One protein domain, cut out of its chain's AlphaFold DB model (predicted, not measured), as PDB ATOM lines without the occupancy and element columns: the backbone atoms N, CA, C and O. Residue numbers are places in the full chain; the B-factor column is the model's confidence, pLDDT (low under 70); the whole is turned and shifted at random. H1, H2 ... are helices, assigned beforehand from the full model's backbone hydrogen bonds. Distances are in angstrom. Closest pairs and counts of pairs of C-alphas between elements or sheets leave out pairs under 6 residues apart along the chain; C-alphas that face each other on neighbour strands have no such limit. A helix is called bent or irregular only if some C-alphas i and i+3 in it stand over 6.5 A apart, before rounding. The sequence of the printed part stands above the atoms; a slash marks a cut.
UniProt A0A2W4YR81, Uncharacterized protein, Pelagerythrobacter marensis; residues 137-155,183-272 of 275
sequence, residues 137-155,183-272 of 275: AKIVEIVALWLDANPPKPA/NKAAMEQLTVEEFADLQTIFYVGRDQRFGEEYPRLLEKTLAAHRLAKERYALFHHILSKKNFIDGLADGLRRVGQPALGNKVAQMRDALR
ATOM      1  N   ALA A 137      53.698 193.677 222.855       97.81
ATOM      2  CA  ALA A 137      52.789 194.732 223.303       97.81
ATOM      3  C   ALA A 137      53.536 196.051 223.553       97.81
ATOM      4  O   ALA A 137      53.156 197.087 223.008       97.81
ATOM      5  N   LYS A 138      54.667 195.992 224.267       97.81
ATOM      6  CA  LYS A 138      55.500 197.171 224.536       97.81
ATOM      7  C   LYS A 138      56.130 197.744 223.270       97.81
ATOM      8  O   LYS A 138      56.220 198.959 223.128       97.81
ATOM      9  N   ILE A 139      56.545 196.899 222.322       98.38
ATOM     10  CA  ILE A 139      57.046 197.371 221.019       98.38
ATOM     11  C   ILE A 139      55.968 198.167 220.292       98.38
ATOM     12  O   ILE A 139      56.240 199.267 219.815       98.38
ATOM     13  N   VAL A 140      54.752 197.625 220.219       98.31
ATOM     14  CA  VAL A 140      53.622 198.274 219.546       98.31
ATOM     15  C   VAL A 140      53.283 199.610 220.213       98.31
ATOM     16  O   VAL A 140      53.099 200.600 219.508       98.31
ATOM     17  N   GLU A 141      53.268 199.674 221.545       98.12
ATOM     18  CA  GLU A 141      53.025 200.913 222.299       98.12
ATOM     19  C   GLU A 141      54.089 201.985 222.015       98.12
ATOM     20  O   GLU A 141      53.756 203.120 221.666       98.12
ATOM     21  N   ILE A 142      55.375 201.625 222.068       98.12
ATOM     22  CA  ILE A 142      56.482 202.553 221.792       98.12
ATOM     23  C   ILE A 142      56.476 203.021 220.335       98.12
ATOM     24  O   ILE A 142      56.747 204.191 220.055       98.12
ATOM     25  N   VAL A 143      56.146 202.134 219.395       98.31
ATOM     26  CA  VAL A 143      55.998 202.487 217.979       98.31
ATOM     27  C   VAL A 143      54.842 203.465 217.779       98.31
ATOM     28  O   VAL A 143      55.014 204.452 217.065       98.31
ATOM     29  N   ALA A 144      53.698 203.245 218.431       97.75
ATOM     30  CA  ALA A 144      52.563 204.161 218.366       97.75
ATOM     31  C   ALA A 144      52.922 205.550 218.921       97.75
ATOM     32  O   ALA A 144      52.685 206.553 218.246       97.75
ATOM     33  N   LEU A 145      53.581 205.609 220.086       97.12
ATOM     34  CA  LEU A 145      54.094 206.859 220.657       97.12
ATOM     35  C   LEU A 145      55.054 207.571 219.701       97.12
ATOM     36  O   LEU A 145      54.969 208.784 219.505       97.12
ATOM     37  N   TRP A 146      55.974 206.827 219.082       97.88
ATOM     38  CA  TRP A 146      56.931 207.408 218.148       97.88
ATOM     39  C   TRP A 146      56.254 207.958 216.891       97.88
ATOM     40  O   TRP A 146      56.657 209.018 216.416       97.88
ATOM     41  N   LEU A 147      55.244 207.262 216.359       96.81
ATOM     42  CA  LEU A 147      54.507 207.657 215.154       96.81
ATOM     43  C   LEU A 147      53.604 208.871 215.388       96.81
ATOM     44  O   LEU A 147      53.576 209.757 214.539       96.81
ATOM     45  N   ASP A 148      52.951 208.974 216.546       95.19
ATOM     46  CA  ASP A 148      52.285 210.215 216.968       95.19
ATOM     47  C   ASP A 148      53.306 211.366 217.050       95.19
ATOM     48  O   ASP A 148      53.133 212.480 216.524       95.19
ATOM     49  N   ALA A 149      54.482 211.050 217.603       94.56
ATOM     50  CA  ALA A 149      55.547 212.018 217.720       94.56
ATOM     51  C   ALA A 149      56.203 212.389 216.359       94.56
ATOM     52  O   ALA A 149      56.767 213.475 216.179       94.56
ATOM     53  N   ASN A 150      56.123 211.516 215.361       93.62
ATOM     54  CA  ASN A 150      56.793 211.642 214.070       93.62
ATOM     55  C   ASN A 150      55.896 211.085 212.953       93.62
ATOM     56  O   ASN A 150      56.217 210.040 212.378       93.62
ATOM     57  N   PRO A 151      54.793 211.778 212.612       91.88
ATOM     58  CA  PRO A 151      53.864 211.284 211.610       91.88
ATOM     59  C   PRO A 151      54.572 211.129 210.255       91.88
ATOM     60  O   PRO A 151      55.373 211.997 209.870       91.88
ATOM     61  N   PRO A 152      54.322 210.024 209.532       91.62
ATOM     62  CA  PRO A 152      54.944 209.782 208.242       91.62
ATOM     63  C   PRO A 152      54.491 210.823 207.217       91.62
ATOM     64  O   PRO A 152      53.354 211.288 207.209       91.62
ATOM     65  N   LYS A 153      55.407 211.174 206.318       87.31
ATOM     66  CA  LYS A 153      55.123 212.052 205.180       87.31
ATOM     67  C   LYS A 153      54.608 211.232 203.986       87.31
ATOM     68  O   LYS A 153      54.926 210.038 203.918       87.31
ATOM     69  N   PRO A 154      53.893 211.857 203.028       86.19
ATOM     70  CA  PRO A 154      53.568 211.235 201.744       86.19
ATOM     71  C   PRO A 154      54.810 210.639 201.071       86.19
ATOM     72  O   PRO A 154      55.903 211.213 201.173       86.19
ATOM     73  N   ALA A 155      54.648 209.501 200.391       76.94
ATOM     74  CA  ALA A 155      55.755 208.688 199.874       76.94
ATOM     75  C   ALA A 155      56.691 209.475 198.941       76.94
ATOM     76  O   ALA A 155      57.908 209.325 199.022       76.94
ATOM     77  N   ASN A 183      60.094 210.946 225.003       97.00
ATOM     78  CA  ASN A 183      61.157 210.310 225.779       97.00
ATOM     79  C   ASN A 183      60.692 209.983 227.201       97.00
ATOM     80  O   ASN A 183      60.956 208.883 227.676       97.00
ATOM     81  N   LYS A 184      59.971 210.898 227.862       96.88
ATOM     82  CA  LYS A 184      59.418 210.659 229.204       96.88
ATOM     83  C   LYS A 184      58.405 209.516 229.204       96.88
ATOM     84  O   LYS A 184      58.560 208.593 229.995       96.88
ATOM     85  N   ALA A 185      57.456 209.519 228.266       97.00
ATOM     86  CA  ALA A 185      56.463 208.453 228.144       97.00
ATOM     87  C   ALA A 185      57.121 207.080 227.921       97.00
ATOM     88  O   ALA A 185      56.782 206.105 228.587       97.00
ATOM     89  N   ALA A 186      58.126 207.002 227.041       96.94
ATOM     90  CA  ALA A 186      58.875 205.766 226.824       96.94
ATOM     91  C   ALA A 186      59.672 205.328 228.071       96.94
ATOM     92  O   ALA A 186      59.738 204.138 228.374       96.94
ATOM     93  N   MET A 187      60.272 206.274 228.805       96.19
ATOM     94  CA  MET A 187      61.020 205.993 230.038       96.19
ATOM     95  C   MET A 187      60.142 205.451 231.169       96.19
ATOM     96  O   MET A 187      60.632 204.674 231.985       96.19
ATOM     97  N   GLU A 188      58.875 205.856 231.226       96.38
ATOM     98  CA  GLU A 188      57.901 205.364 232.206       96.38
ATOM     99  C   GLU A 188      57.441 203.928 231.899       96.38
ATOM    100  O   GLU A 188      57.121 203.177 232.817       96.38
ATOM    101  N   GLN A 189      57.451 203.523 230.625       96.25
ATOM    102  CA  GLN A 189      56.984 202.201 230.180       96.25
ATOM    103  C   GLN A 189      58.077 201.123 230.152       96.25
ATOM    104  O   GLN A 189      57.775 199.928 230.266       96.25
ATOM    105  N   LEU A 190      59.340 201.527 229.972       97.38
ATOM    106  CA  LEU A 190      60.452 200.609 229.729       97.38
ATOM    107  C   LEU A 190      61.436 200.541 230.900       97.38
ATOM    108  O   LEU A 190      62.027 201.539 231.340       97.38
ATOM    109  N   THR A 191      61.704 199.316 231.345       96.94
ATOM    110  CA  THR A 191      62.830 199.030 232.237       96.94
ATOM    111  C   THR A 191      64.169 199.282 231.533       96.94
ATOM    112  O   THR A 191      64.242 199.580 230.336       96.94
ATOM    113  N   VAL A 192      65.267 199.201 232.287       96.56
ATOM    114  CA  VAL A 192      66.616 199.333 231.718       96.56
ATOM    115  C   VAL A 192      66.887 198.196 230.730       96.56
ATOM    116  O   VAL A 192      67.381 198.444 229.633       96.56
ATOM    117  N   GLU A 193      66.520 196.972 231.096       97.88
ATOM    118  CA  GLU A 193      66.650 195.767 230.280       97.88
ATOM    119  C   GLU A 193      65.844 195.866 228.982       97.88
ATOM    120  O   GLU A 193      66.381 195.621 227.903       97.88
ATOM    121  N   GLU A 194      64.582 196.288 229.068       98.19
ATOM    122  CA  GLU A 194      63.696 196.428 227.909       98.19
ATOM    123  C   GLU A 194      64.164 197.525 226.948       98.19
ATOM    124  O   GLU A 194      64.121 197.349 225.729       98.19
ATOM    125  N   PHE A 195      64.649 198.653 227.471       97.88
ATOM    126  CA  PHE A 195      65.167 199.718 226.617       97.88
ATOM    127  C   PHE A 195      66.523 199.359 225.986       97.88
ATOM    128  O   PHE A 195      66.763 199.678 224.818       97.88
ATOM    129  N   ALA A 196      67.397 198.655 226.711       98.12
ATOM    130  CA  ALA A 196      68.627 198.106 226.141       98.12
ATOM    131  C   ALA A 196      68.324 197.101 225.018       98.12
ATOM    132  O   ALA A 196      69.010 197.101 223.991       98.12
ATOM    133  N   ASP A 197      67.274 196.297 225.183       98.44
ATOM    134  CA  ASP A 197      66.779 195.372 224.166       98.44
ATOM    135  C   ASP A 197      66.285 196.121 222.919       98.44
ATOM    136  O   ASP A 197      66.824 195.926 221.828       98.44
ATOM    137  N   LEU A 198      65.388 197.100 223.091       98.56
ATOM    138  CA  LEU A 198      64.907 197.968 222.007       98.56
ATOM    139  C   LEU A 198      66.060 198.622 221.230       98.56
ATOM    140  O   LEU A 198      66.092 198.586 219.996       98.56
ATOM    141  N   GLN A 199      67.021 199.212 221.947       98.31
ATOM    142  CA  GLN A 199      68.192 199.843 221.343       98.31
ATOM    143  C   GLN A 199      69.032 198.832 220.553       98.31
ATOM    144  O   GLN A 199      69.525 199.153 219.467       98.31
ATOM    145  N   THR A 200      69.212 197.625 221.089       98.56
ATOM    146  CA  THR A 200      69.999 196.580 220.433       98.56
ATOM    147  C   THR A 200      69.318 196.123 219.150       98.56
ATOM    148  O   THR A 200      69.972 196.084 218.109       98.56
ATOM    149  N   ILE A 201      68.011 195.851 219.189       98.62
ATOM    150  CA  ILE A 201      67.227 195.453 218.014       98.62
ATOM    151  C   ILE A 201      67.322 196.536 216.933       98.62
ATOM    152  O   ILE A 201      67.669 196.232 215.790       98.62
ATOM    153  N   PHE A 202      67.111 197.804 217.299       98.62
ATOM    154  CA  PHE A 202      67.243 198.929 216.372       98.62
ATOM    155  C   PHE A 202      68.615 198.956 215.680       98.62
ATOM    156  O   PHE A 202      68.687 199.103 214.459       98.62
ATOM    157  N   TYR A 203      69.712 198.801 216.429       98.06
ATOM    158  CA  TYR A 203      71.056 198.832 215.848       98.06
ATOM    159  C   TYR A 203      71.406 197.582 215.046       98.06
ATOM    160  O   TYR A 203      72.123 197.699 214.053       98.06
ATOM    161  N   VAL A 204      70.874 196.411 215.407       97.31
ATOM    162  CA  VAL A 204      70.999 195.201 214.583       97.31
ATOM    163  C   VAL A 204      70.389 195.437 213.200       97.31
ATOM    164  O   VAL A 204      71.024 195.121 212.193       97.31
ATOM    165  N   GLY A 205      69.207 196.056 213.133       97.38
ATOM    166  CA  GLY A 205      68.569 196.419 211.868       97.38
ATOM    167  C   GLY A 205      69.306 197.522 211.121       97.38
ATOM    168  O   GLY A 205      69.712 197.336 209.973       97.38
ATOM    169  N   ARG A 206      69.543 198.659 211.782       96.25
ATOM    170  CA  ARG A 206      70.188 199.833 211.174       96.25
ATOM    171  C   ARG A 206      71.564 199.508 210.590       96.25
ATOM    172  O   ARG A 206      71.877 199.959 209.493       96.25
ATOM    173  N   ASP A 207      72.367 198.726 211.310       94.44
ATOM    174  CA  ASP A 207      73.744 198.401 210.917       94.44
ATOM    175  C   ASP A 207      73.829 197.106 210.100       94.44
ATOM    176  O   ASP A 207      74.930 196.658 209.778       94.44
ATOM    177  N   GLN A 208      72.681 196.498 209.773       92.31
ATOM    178  CA  GLN A 208      72.585 195.255 209.007       92.31
ATOM    179  C   GLN A 208      73.439 194.131 209.623       92.31
ATOM    180  O   GLN A 208      74.148 193.408 208.918       92.31
ATOM    181  N   ARG A 209      73.387 194.011 210.955       93.00
ATOM    182  CA  ARG A 209      74.069 192.954 211.709       93.00
ATOM    183  C   ARG A 209      73.318 191.637 211.572       93.00
ATOM    184  O   ARG A 209      72.098 191.614 211.387       93.00
ATOM    185  N   PHE A 210      74.038 190.535 211.705       93.31
ATOM    186  CA  PHE A 210      73.424 189.217 211.810       93.31
ATOM    187  C   PHE A 210      72.672 189.062 213.135       93.31
ATOM    188  O   PHE A 210      73.148 189.485 214.193       93.31
ATOM    189  N   GLY A 211      71.483 188.458 213.077       93.50
ATOM    190  CA  GLY A 211      70.613 188.268 214.243       93.50
ATOM    191  C   GLY A 211      71.232 187.432 215.362       93.50
ATOM    192  O   GLY A 211      70.821 187.516 216.511       93.50
ATOM    193  N   GLU A 212      72.244 186.637 215.053       93.12
ATOM    194  CA  GLU A 212      73.010 185.824 215.993       93.12
ATOM    195  C   GLU A 212      73.908 186.662 216.909       93.12
ATOM    196  O   GLU A 212      74.233 186.226 218.011       93.12
ATOM    197  N   GLU A 213      74.284 187.879 216.502       93.25
ATOM    198  CA  GLU A 213      75.052 188.787 217.360       93.25
ATOM    199  C   GLU A 213      74.195 189.412 218.472       93.25
ATOM    200  O   GLU A 213      74.741 189.939 219.442       93.25
ATOM    201  N   TYR A 214      72.866 189.355 218.347       95.56
ATOM    202  CA  TYR A 214      71.917 190.034 219.228       95.56
ATOM    203  C   TYR A 214      72.140 189.770 220.726       95.56
ATOM    204  O   TYR A 214      72.279 190.757 221.445       95.56
ATOM    205  N   PRO A 215      72.271 188.521 221.226       95.25
ATOM    206  CA  PRO A 215      72.476 188.293 222.659       95.25
ATOM    207  C   PRO A 215      73.749 188.965 223.195       95.25
ATOM    208  O   PRO A 215      73.726 189.627 224.229       95.25
ATOM    209  N   ARG A 216      74.853 188.868 222.445       94.75
ATOM    210  CA  ARG A 216      76.146 189.467 222.805       94.75
ATOM    211  C   ARG A 216      76.101 190.996 222.762       94.75
ATOM    212  O   ARG A 216      76.694 191.671 223.604       94.75
ATOM    213  N   LEU A 217      75.430 191.563 221.758       96.06
ATOM    214  CA  LEU A 217      75.255 193.011 221.638       96.06
ATOM    215  C   LEU A 217      74.343 193.557 222.739       96.06
ATOM    216  O   LEU A 217      74.616 194.639 223.260       96.06
ATOM    217  N   LEU A 218      73.313 192.801 223.124       98.00
ATOM    218  CA  LEU A 218      72.415 193.159 224.212       98.00
ATOM    219  C   LEU A 218      73.154 193.192 225.542       98.00
ATOM    220  O   LEU A 218      73.059 194.185 226.252       98.00
ATOM    221  N   GLU A 219      73.953 192.171 225.848       97.69
ATOM    222  CA  GLU A 219      74.761 192.135 227.069       97.69
ATOM    223  C   GLU A 219      75.660 193.376 227.190       97.69
ATOM    224  O   GLU A 219      75.657 194.067 228.212       97.69
ATOM    225  N   LYS A 220      76.368 193.727 226.107       96.94
ATOM    226  CA  LYS A 220      77.205 194.933 226.058       96.94
ATOM    227  C   LYS A 220      76.388 196.215 226.247       96.94
ATOM    228  O   LYS A 220      76.818 197.121 226.963       96.94
ATOM    229  N   THR A 221      75.238 196.311 225.586       97.44
ATOM    230  CA  THR A 221      74.358 197.487 225.649       97.44
ATOM    231  C   THR A 221      73.781 197.655 227.051       97.44
ATOM    232  O   THR A 221      73.848 198.745 227.614       97.44
ATOM    233  N   LEU A 222      73.307 196.568 227.657       97.25
ATOM    234  CA  LEU A 222      72.779 196.533 229.013       97.25
ATOM    235  C   LEU A 222      73.838 196.930 230.048       97.25
ATOM    236  O   LEU A 222      73.558 197.740 230.932       97.25
ATOM    237  N   ALA A 223      75.070 196.431 229.915       96.88
ATOM    238  CA  ALA A 223      76.181 196.844 230.772       96.88
ATOM    239  C   ALA A 223      76.445 198.359 230.679       96.88
ATOM    240  O   ALA A 223      76.600 199.024 231.703       96.88
ATOM    241  N   ALA A 224      76.430 198.923 229.467       95.31
ATOM    242  CA  ALA A 224      76.590 200.362 229.268       95.31
ATOM    243  C   ALA A 224      75.425 201.170 229.868       95.31
ATOM    244  O   ALA A 224      75.655 202.200 230.500       95.31
ATOM    245  N   HIS A 225      74.185 200.696 229.720       94.88
ATOM    246  CA  HIS A 225      72.997 201.354 230.278       94.88
ATOM    247  C   HIS A 225      73.005 201.367 231.805       94.88
ATOM    248  O   HIS A 225      72.664 202.383 232.402       94.88
ATOM    249  N   ARG A 226      73.444 200.278 232.447       93.88
ATOM    250  CA  ARG A 226      73.557 200.191 233.914       93.88
ATOM    251  C   ARG A 226      74.580 201.166 234.500       93.88
ATOM    252  O   ARG A 226      74.436 201.575 235.647       93.88
ATOM    253  N   LEU A 227      75.593 201.549 233.723       93.62
ATOM    254  CA  LEU A 227      76.603 202.539 234.117       93.62
ATOM    255  C   LEU A 227      76.211 203.980 233.755       93.62
ATOM    256  O   LEU A 227      76.878 204.926 234.182       93.62
ATOM    257  N   ALA A 228      75.163 204.171 232.953       92.00
ATOM    258  CA  ALA A 228      74.769 205.487 232.486       92.00
ATOM    259  C   ALA A 228      74.145 206.306 233.622       92.00
ATOM    260  O   ALA A 228      73.119 205.941 234.193       92.00
ATOM    261  N   LYS A 229      74.747 207.464 233.911       88.69
ATOM    262  CA  LYS A 229      74.233 208.407 234.918       88.69
ATOM    263  C   LYS A 229      72.950 209.109 234.467       88.69
ATOM    264  O   LYS A 229      72.150 209.510 235.302       88.69
ATOM    265  N   GLU A 230      72.758 209.251 233.157       90.00
ATOM    266  CA  GLU A 230      71.639 209.983 232.567       90.00
ATOM    267  C   GLU A 230      70.889 209.106 231.558       90.00
ATOM    268  O   GLU A 230      71.299 208.942 230.408       90.00
ATOM    269  N   ARG A 231      69.759 208.533 231.993       89.19
ATOM    270  CA  ARG A 231      68.933 207.659 231.141       89.19
ATOM    271  C   ARG A 231      68.263 208.418 229.996       89.19
ATOM    272  O   ARG A 231      68.146 207.869 228.906       89.19
ATOM    273  N   TYR A 232      67.872 209.675 230.213       94.25
ATOM    274  CA  TYR A 232      67.166 210.478 229.210       94.25
ATOM    275  C   TYR A 232      67.950 210.603 227.897       94.25
ATOM    276  O   TYR A 232      67.387 210.416 226.818       94.25
ATOM    277  N   ALA A 233      69.264 210.831 227.977       93.19
ATOM    278  CA  ALA A 233      70.127 210.935 226.804       93.19
ATOM    279  C   ALA A 233      70.127 209.652 225.951       93.19
ATOM    280  O   ALA A 233      70.165 209.733 224.721       93.19
ATOM    281  N   LEU A 234      70.033 208.472 226.578       94.50
ATOM    282  CA  LEU A 234      69.970 207.189 225.870       94.50
ATOM    283  C   LEU A 234      68.656 207.040 225.089       94.50
ATOM    284  O   LEU A 234      68.680 206.681 223.911       94.50
ATOM    285  N   PHE A 235      67.526 207.376 225.720       96.25
ATOM    286  CA  PHE A 235      66.209 207.388 225.070       96.25
ATOM    287  C   PHE A 235      66.184 208.367 223.902       96.25
ATOM    288  O   PHE A 235      65.889 207.977 222.767       96.25
ATOM    289  N   HIS A 236      66.612 209.606 224.149       95.94
ATOM    290  CA  HIS A 236      66.626 210.647 223.133       95.94
ATOM    291  C   HIS A 236      67.485 210.258 221.931       95.94
ATOM    292  O   HIS A 236      67.097 210.485 220.785       95.94
ATOM    293  N   HIS A 237      68.634 209.623 222.165       94.81
ATOM    294  CA  HIS A 237      69.549 209.212 221.108       94.81
ATOM    295  C   HIS A 237      68.923 208.263 220.077       94.81
ATOM    296  O   HIS A 237      69.262 208.347 218.890       94.81
ATOM    297  N   ILE A 238      68.036 207.365 220.516       94.94
ATOM    298  CA  ILE A 238      67.350 206.402 219.647       94.94
ATOM    299  C   ILE A 238      66.055 206.997 219.105       94.94
ATOM    300  O   ILE A 238      65.861 207.034 217.891       94.94
ATOM    301  N   LEU A 239      65.200 207.521 219.983       96.88
ATOM    302  CA  LEU A 239      63.856 207.964 219.614       96.88
ATOM    303  C   LEU A 239      63.857 209.245 218.767       96.88
ATOM    304  O   LEU A 239      62.896 209.502 218.050       96.88
ATOM    305  N   SER A 240      64.936 210.034 218.761       95.50
ATOM    306  CA  SER A 240      65.075 211.181 217.842       95.50
ATOM    307  C   SER A 240      65.390 210.793 216.392       95.50
ATOM    308  O   SER A 240      65.303 211.637 215.493       95.50
ATOM    309  N   LYS A 241      65.773 209.538 216.123       95.44
ATOM    310  CA  LYS A 241      66.215 209.124 214.789       95.44
ATOM    311  C   LYS A 241      65.033 208.954 213.846       95.44
ATOM    312  O   LYS A 241      64.125 208.174 214.098       95.44
ATOM    313  N   LYS A 242      65.089 209.614 212.687       93.00
ATOM    314  CA  LYS A 242      64.032 209.537 211.661       93.00
ATOM    315  C   LYS A 242      63.875 208.155 211.024       93.00
ATOM    316  O   LYS A 242      62.809 207.861 210.503       93.00
ATOM    317  N   ASN A 243      64.905 207.316 211.103       95.25
ATOM    318  CA  ASN A 243      64.880 205.930 210.642       95.25
ATOM    319  C   ASN A 243      64.581 204.925 211.768       95.25
ATOM    320  O   ASN A 243      64.870 203.745 211.598       95.25
ATOM    321  N   PHE A 244      64.043 205.370 212.914       97.94
ATOM    322  CA  PHE A 244      63.741 204.495 214.052       97.94
ATOM    323  C   PHE A 244      62.876 203.297 213.646       97.94
ATOM    324  O   PHE A 244      63.261 202.162 213.902       97.94
ATOM    325  N   ILE A 245      61.767 203.545 212.941       97.69
ATOM    326  CA  ILE A 245      60.849 202.489 212.491       97.69
ATOM    327  C   ILE A 245      61.522 201.519 211.516       97.69
ATOM    328  O   ILE A 245      61.376 200.314 211.683       97.69
ATOM    329  N   ASP A 246      62.286 202.018 210.537       97.06
ATOM    330  CA  ASP A 246      62.985 201.156 209.574       97.06
ATOM    331  C   ASP A 246      64.028 200.278 210.271       97.06
ATOM    332  O   ASP A 246      64.039 199.061 210.099       97.06
ATOM    333  N   GLY A 247      64.860 200.885 211.123       98.19
ATOM    334  CA  GLY A 247      65.871 200.161 211.888       98.19
ATOM    335  C   GLY A 247      65.260 199.145 212.852       98.19
ATOM    336  O   GLY A 247      65.785 198.043 212.984       98.19
ATOM    337  N   LEU A 248      64.136 199.473 213.494       98.50
ATOM    338  CA  LEU A 248      63.438 198.556 214.392       98.50
ATOM    339  C   LEU A 248      62.787 197.397 213.626       98.50
ATOM    340  O   LEU A 248      62.969 196.247 214.014       98.50
ATOM    341  N   ALA A 249      62.080 197.671 212.527       98.31
ATOM    342  CA  ALA A 249      61.435 196.647 211.706       98.31
ATOM    343  C   ALA A 249      62.455 195.658 211.118       98.31
ATOM    344  O   ALA A 249      62.272 194.443 211.213       98.31
ATOM    345  N   ASP A 250      63.559 196.165 210.564       98.06
ATOM    346  CA  ASP A 250      64.647 195.324 210.057       98.06
ATOM    347  C   ASP A 250      65.353 194.564 211.178       98.06
ATOM    348  O   ASP A 250      65.714 193.398 211.010       98.06
ATOM    349  N   GLY A 251      65.516 195.201 212.338       98.19
ATOM    350  CA  GLY A 251      66.059 194.576 213.534       98.19
ATOM    351  C   GLY A 251      65.231 193.375 213.967       98.19
ATOM    352  O   GLY A 251      65.776 192.286 214.121       98.19
ATOM    353  N   LEU A 252      63.913 193.550 214.086       98.38
ATOM    354  CA  LEU A 252      62.965 192.502 214.472       98.38
ATOM    355  C   LEU A 252      63.028 191.303 213.521       98.38
ATOM    356  O   LEU A 252      63.179 190.168 213.973       98.38
ATOM    357  N   ARG A 253      63.033 191.543 212.202       97.12
ATOM    358  CA  ARG A 253      63.214 190.475 211.203       97.12
ATOM    359  C   ARG A 253      64.516 189.708 211.416       97.12
ATOM    360  O   ARG A 253      64.516 188.482 211.371       97.12
ATOM    361  N   ARG A 254      65.618 190.413 211.677       95.62
ATOM    362  CA  ARG A 254      66.942 189.805 211.878       95.62
ATOM    363  C   ARG A 254      67.020 188.992 213.169       95.62
ATOM    364  O   ARG A 254      67.554 187.891 213.146       95.62
ATOM    365  N   VAL A 255      66.467 189.482 214.279       96.75
ATOM    366  CA  VAL A 255      66.559 188.801 215.591       96.75
ATOM    367  C   VAL A 255      65.585 187.630 215.772       96.75
ATOM    368  O   VAL A 255      65.624 186.970 216.814       96.75
ATOM    369  N   GLY A 256      64.759 187.339 214.763       95.69
ATOM    370  CA  GLY A 256      63.873 186.174 214.760       95.69
ATOM    371  C   GLY A 256      62.378 186.477 214.846       95.69
ATOM    372  O   GLY A 256      61.622 185.570 215.157       95.69
ATOM    373  N   GLN A 257      61.954 187.722 214.624       96.88
ATOM    374  CA  GLN A 257      60.571 188.193 214.784       96.88
ATOM    375  C   GLN A 257      60.049 188.863 213.494       96.88
ATOM    376  O   GLN A 257      59.735 190.060 213.486       96.88
ATOM    377  N   PRO A 258      60.011 188.148 212.351       96.19
ATOM    378  CA  PRO A 258      59.629 188.730 211.069       96.19
ATOM    379  C   PRO A 258      58.172 189.202 211.023       96.19
ATOM    380  O   PRO A 258      57.917 190.259 210.438       96.19
ATOM    381  N   ALA A 259      57.232 188.488 211.656       96.25
ATOM    382  CA  ALA A 259      55.833 188.911 211.718       96.25
ATOM    383  C   ALA A 259      55.689 190.261 212.438       96.25
ATOM    384  O   ALA A 259      55.081 191.194 211.906       96.25
ATOM    385  N   LEU A 260      56.339 190.407 213.596       97.75
ATOM    386  CA  LEU A 260      56.345 191.658 214.349       97.75
ATOM    387  C   LEU A 260      57.066 192.787 213.597       97.75
ATOM    388  O   LEU A 260      56.572 193.911 213.555       97.75
ATOM    389  N   GLY A 261      58.190 192.500 212.932       97.81
ATOM    390  CA  GLY A 261      58.872 193.481 212.079       97.81
ATOM    391  C   GLY A 261      57.982 194.000 210.942       97.81
ATOM    392  O   GLY A 261      57.958 195.201 210.664       97.81
ATOM    393  N   ASN A 262      57.191 193.120 210.322       97.75
ATOM    394  CA  ASN A 262      56.211 193.509 209.307       97.75
ATOM    395  C   ASN A 262      55.070 194.338 209.899       97.75
ATOM    396  O   ASN A 262      54.714 195.362 209.318       97.75
ATOM    397  N   LYS A 263      54.554 193.957 211.072       98.25
ATOM    398  CA  LYS A 263      53.536 194.724 211.800       98.25
ATOM    399  C   LYS A 263      54.007 196.149 212.104       98.25
ATOM    400  O   LYS A 263      53.288 197.101 211.819       98.25
ATOM    401  N   VAL A 264      55.236 196.316 212.598       98.19
ATOM    402  CA  VAL A 264      55.833 197.638 212.873       98.19
ATOM    403  C   VAL A 264      55.935 198.492 211.604       98.19
ATOM    404  O   VAL A 264      55.585 199.673 211.627       98.19
ATOM    405  N   ALA A 265      56.362 197.911 210.479       97.12
ATOM    406  CA  ALA A 265      56.407 198.625 209.202       97.12
ATOM    407  C   ALA A 265      55.000 199.040 208.724       97.12
ATOM    408  O   ALA A 265      54.794 200.190 208.330       97.12
ATOM    409  N   GLN A 266      54.021 198.137 208.837       96.88
ATOM    410  CA  GLN A 266      52.627 198.379 208.460       96.88
ATOM    411  C   GLN A 266      51.970 199.483 209.294       96.88
ATOM    412  O   GLN A 266      51.216 200.275 208.738       96.88
ATOM    413  N   MET A 267      52.276 199.595 210.593       97.12
ATOM    414  CA  MET A 267      51.756 200.681 211.438       97.12
ATOM    415  C   MET A 267      52.117 202.064 210.888       97.12
ATOM    416  O   MET A 267      51.290 202.972 210.895       97.12
ATOM    417  N   ARG A 268      53.342 202.230 210.375       94.88
ATOM    418  CA  ARG A 268      53.747 203.475 209.712       94.88
ATOM    419  C   ARG A 268      53.018 203.658 208.388       94.88
ATOM    420  O   ARG A 268      52.547 204.755 208.105       94.88
ATOM    421  N   ASP A 269      52.976 202.618 207.563       92.75
ATOM    422  CA  ASP A 269      52.396 202.719 206.225       92.75
ATOM    423  C   ASP A 269      50.886 203.012 206.283       92.75
ATOM    424  O   ASP A 269      50.398 203.792 205.472       92.75
ATOM    425  N   ALA A 270      50.178 202.504 207.296       93.19
ATOM    426  CA  ALA A 270      48.765 202.793 207.554       93.19
ATOM    427  C   ALA A 270      48.486 204.260 207.935       93.19
ATOM    428  O   ALA A 270      47.385 204.753 207.711       93.19
ATOM    429  N   LEU A 271      49.472 204.962 208.505       92.50
ATOM    430  CA  LEU A 271      49.366 206.383 208.858       92.50
ATOM    431  C   LEU A 271      49.861 207.312 207.747       92.50
ATOM    432  O   LEU A 271      49.799 208.534 207.895       92.50
ATOM    433  N   ARG A 272      50.404 206.764 206.653       88.75
ATOM    434  CA  ARG A 272      50.906 207.576 205.549       88.75
ATOM    435  C   ARG A 272      49.716 208.234 204.835       88.75
ATOM    436  O   ARG A 272      48.811 207.520 204.410       88.75
TER     437      ARG A 272
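Overview. This is residues 137 to 155 and 183 to 272 of the 275 residues of an uncharacterized protein of Pelagerythrobacter marensis (UniProt A0A2W4YR81). Look for two helices, H3 and H6, set about perpendicular in the middle of a compact helical body, the last residues of H3 meeting H6; H4 packs on H3 at one end of the long axis, and H7 lies beside H6 with H1 next to it. On another side H2 and H5 make a small pair, H2 meeting H5 with its first residue, Asn 183, near Phe 235, the two helices about perpendicular at 75 degrees. The 109 printed residues hold seven named helices, H1 to H7 in chain order, and no named strand: all helix, packed part aligned, part crossed. The whole is compact, with a radius of gyration of the C-alphas of 13.3 A and spans of 40 by 31 by 22 A.

Along the chain. Find C-alpha 137 at (52.789, 194.732, 223.303); from there H1 runs to residue 149, 18.4 A. After the cut come H2, residues 183 to 189, and H3, residues 192 to 206, 20.9 A. H4, residues 211 to 227, 25.2 A, is irregular, with C-alphas 212 and 215 7.1 A apart, and has a kink of 29 degrees near residue 218. Then follow H5, residues 231 to 239; H6, residues 244 to 255, 16.0 A; and H7, residues 258 to 270, 18.1 A, ending at (48.765, 202.793, 207.554).

Arrangement. Start at the hub, H6: it touches H3 about perpendicular, at 89 degrees, closest at C-alphas 205 and 251, 3.5 A. H6 and H7 form a hairpin, closest at C-alphas 249 and 261, 4.1 A. H3 and H4 form another, closest at C-alphas 196 and 222, 5.3 A. Residues 211 to 214 of H4 alone touch H6, closest at C-alphas 211 and 255, 4.3 A. Residues 264 to 268 of H7 alone touch H1, closest at C-alphas 268 and 147, 6.9 A. H1 and H2 only just touch, with 3 pairs of C-alphas within 8 A, closest at 142 and 186, 6.4 A. H2 touches H5, closest at C-alphas 183 and 235, 5.9 A. Every O i to N i+4 pair is within hydrogen-bond range in H1, H2, H3 and H6; in H4 11 of 13 are, in H5 4 of 5 and in H7 8 of 9.

Size, cuts and confidence. The C-alphas farthest apart, of Pro 154 and Leu 227, are 40.7 A apart. Residues 156 to 182 are not printed, and C-alphas 155 and 183 stand 26.5 A apart across the cut. Of the links that are printed whole, none is long. No printed residue has a pLDDT under 70.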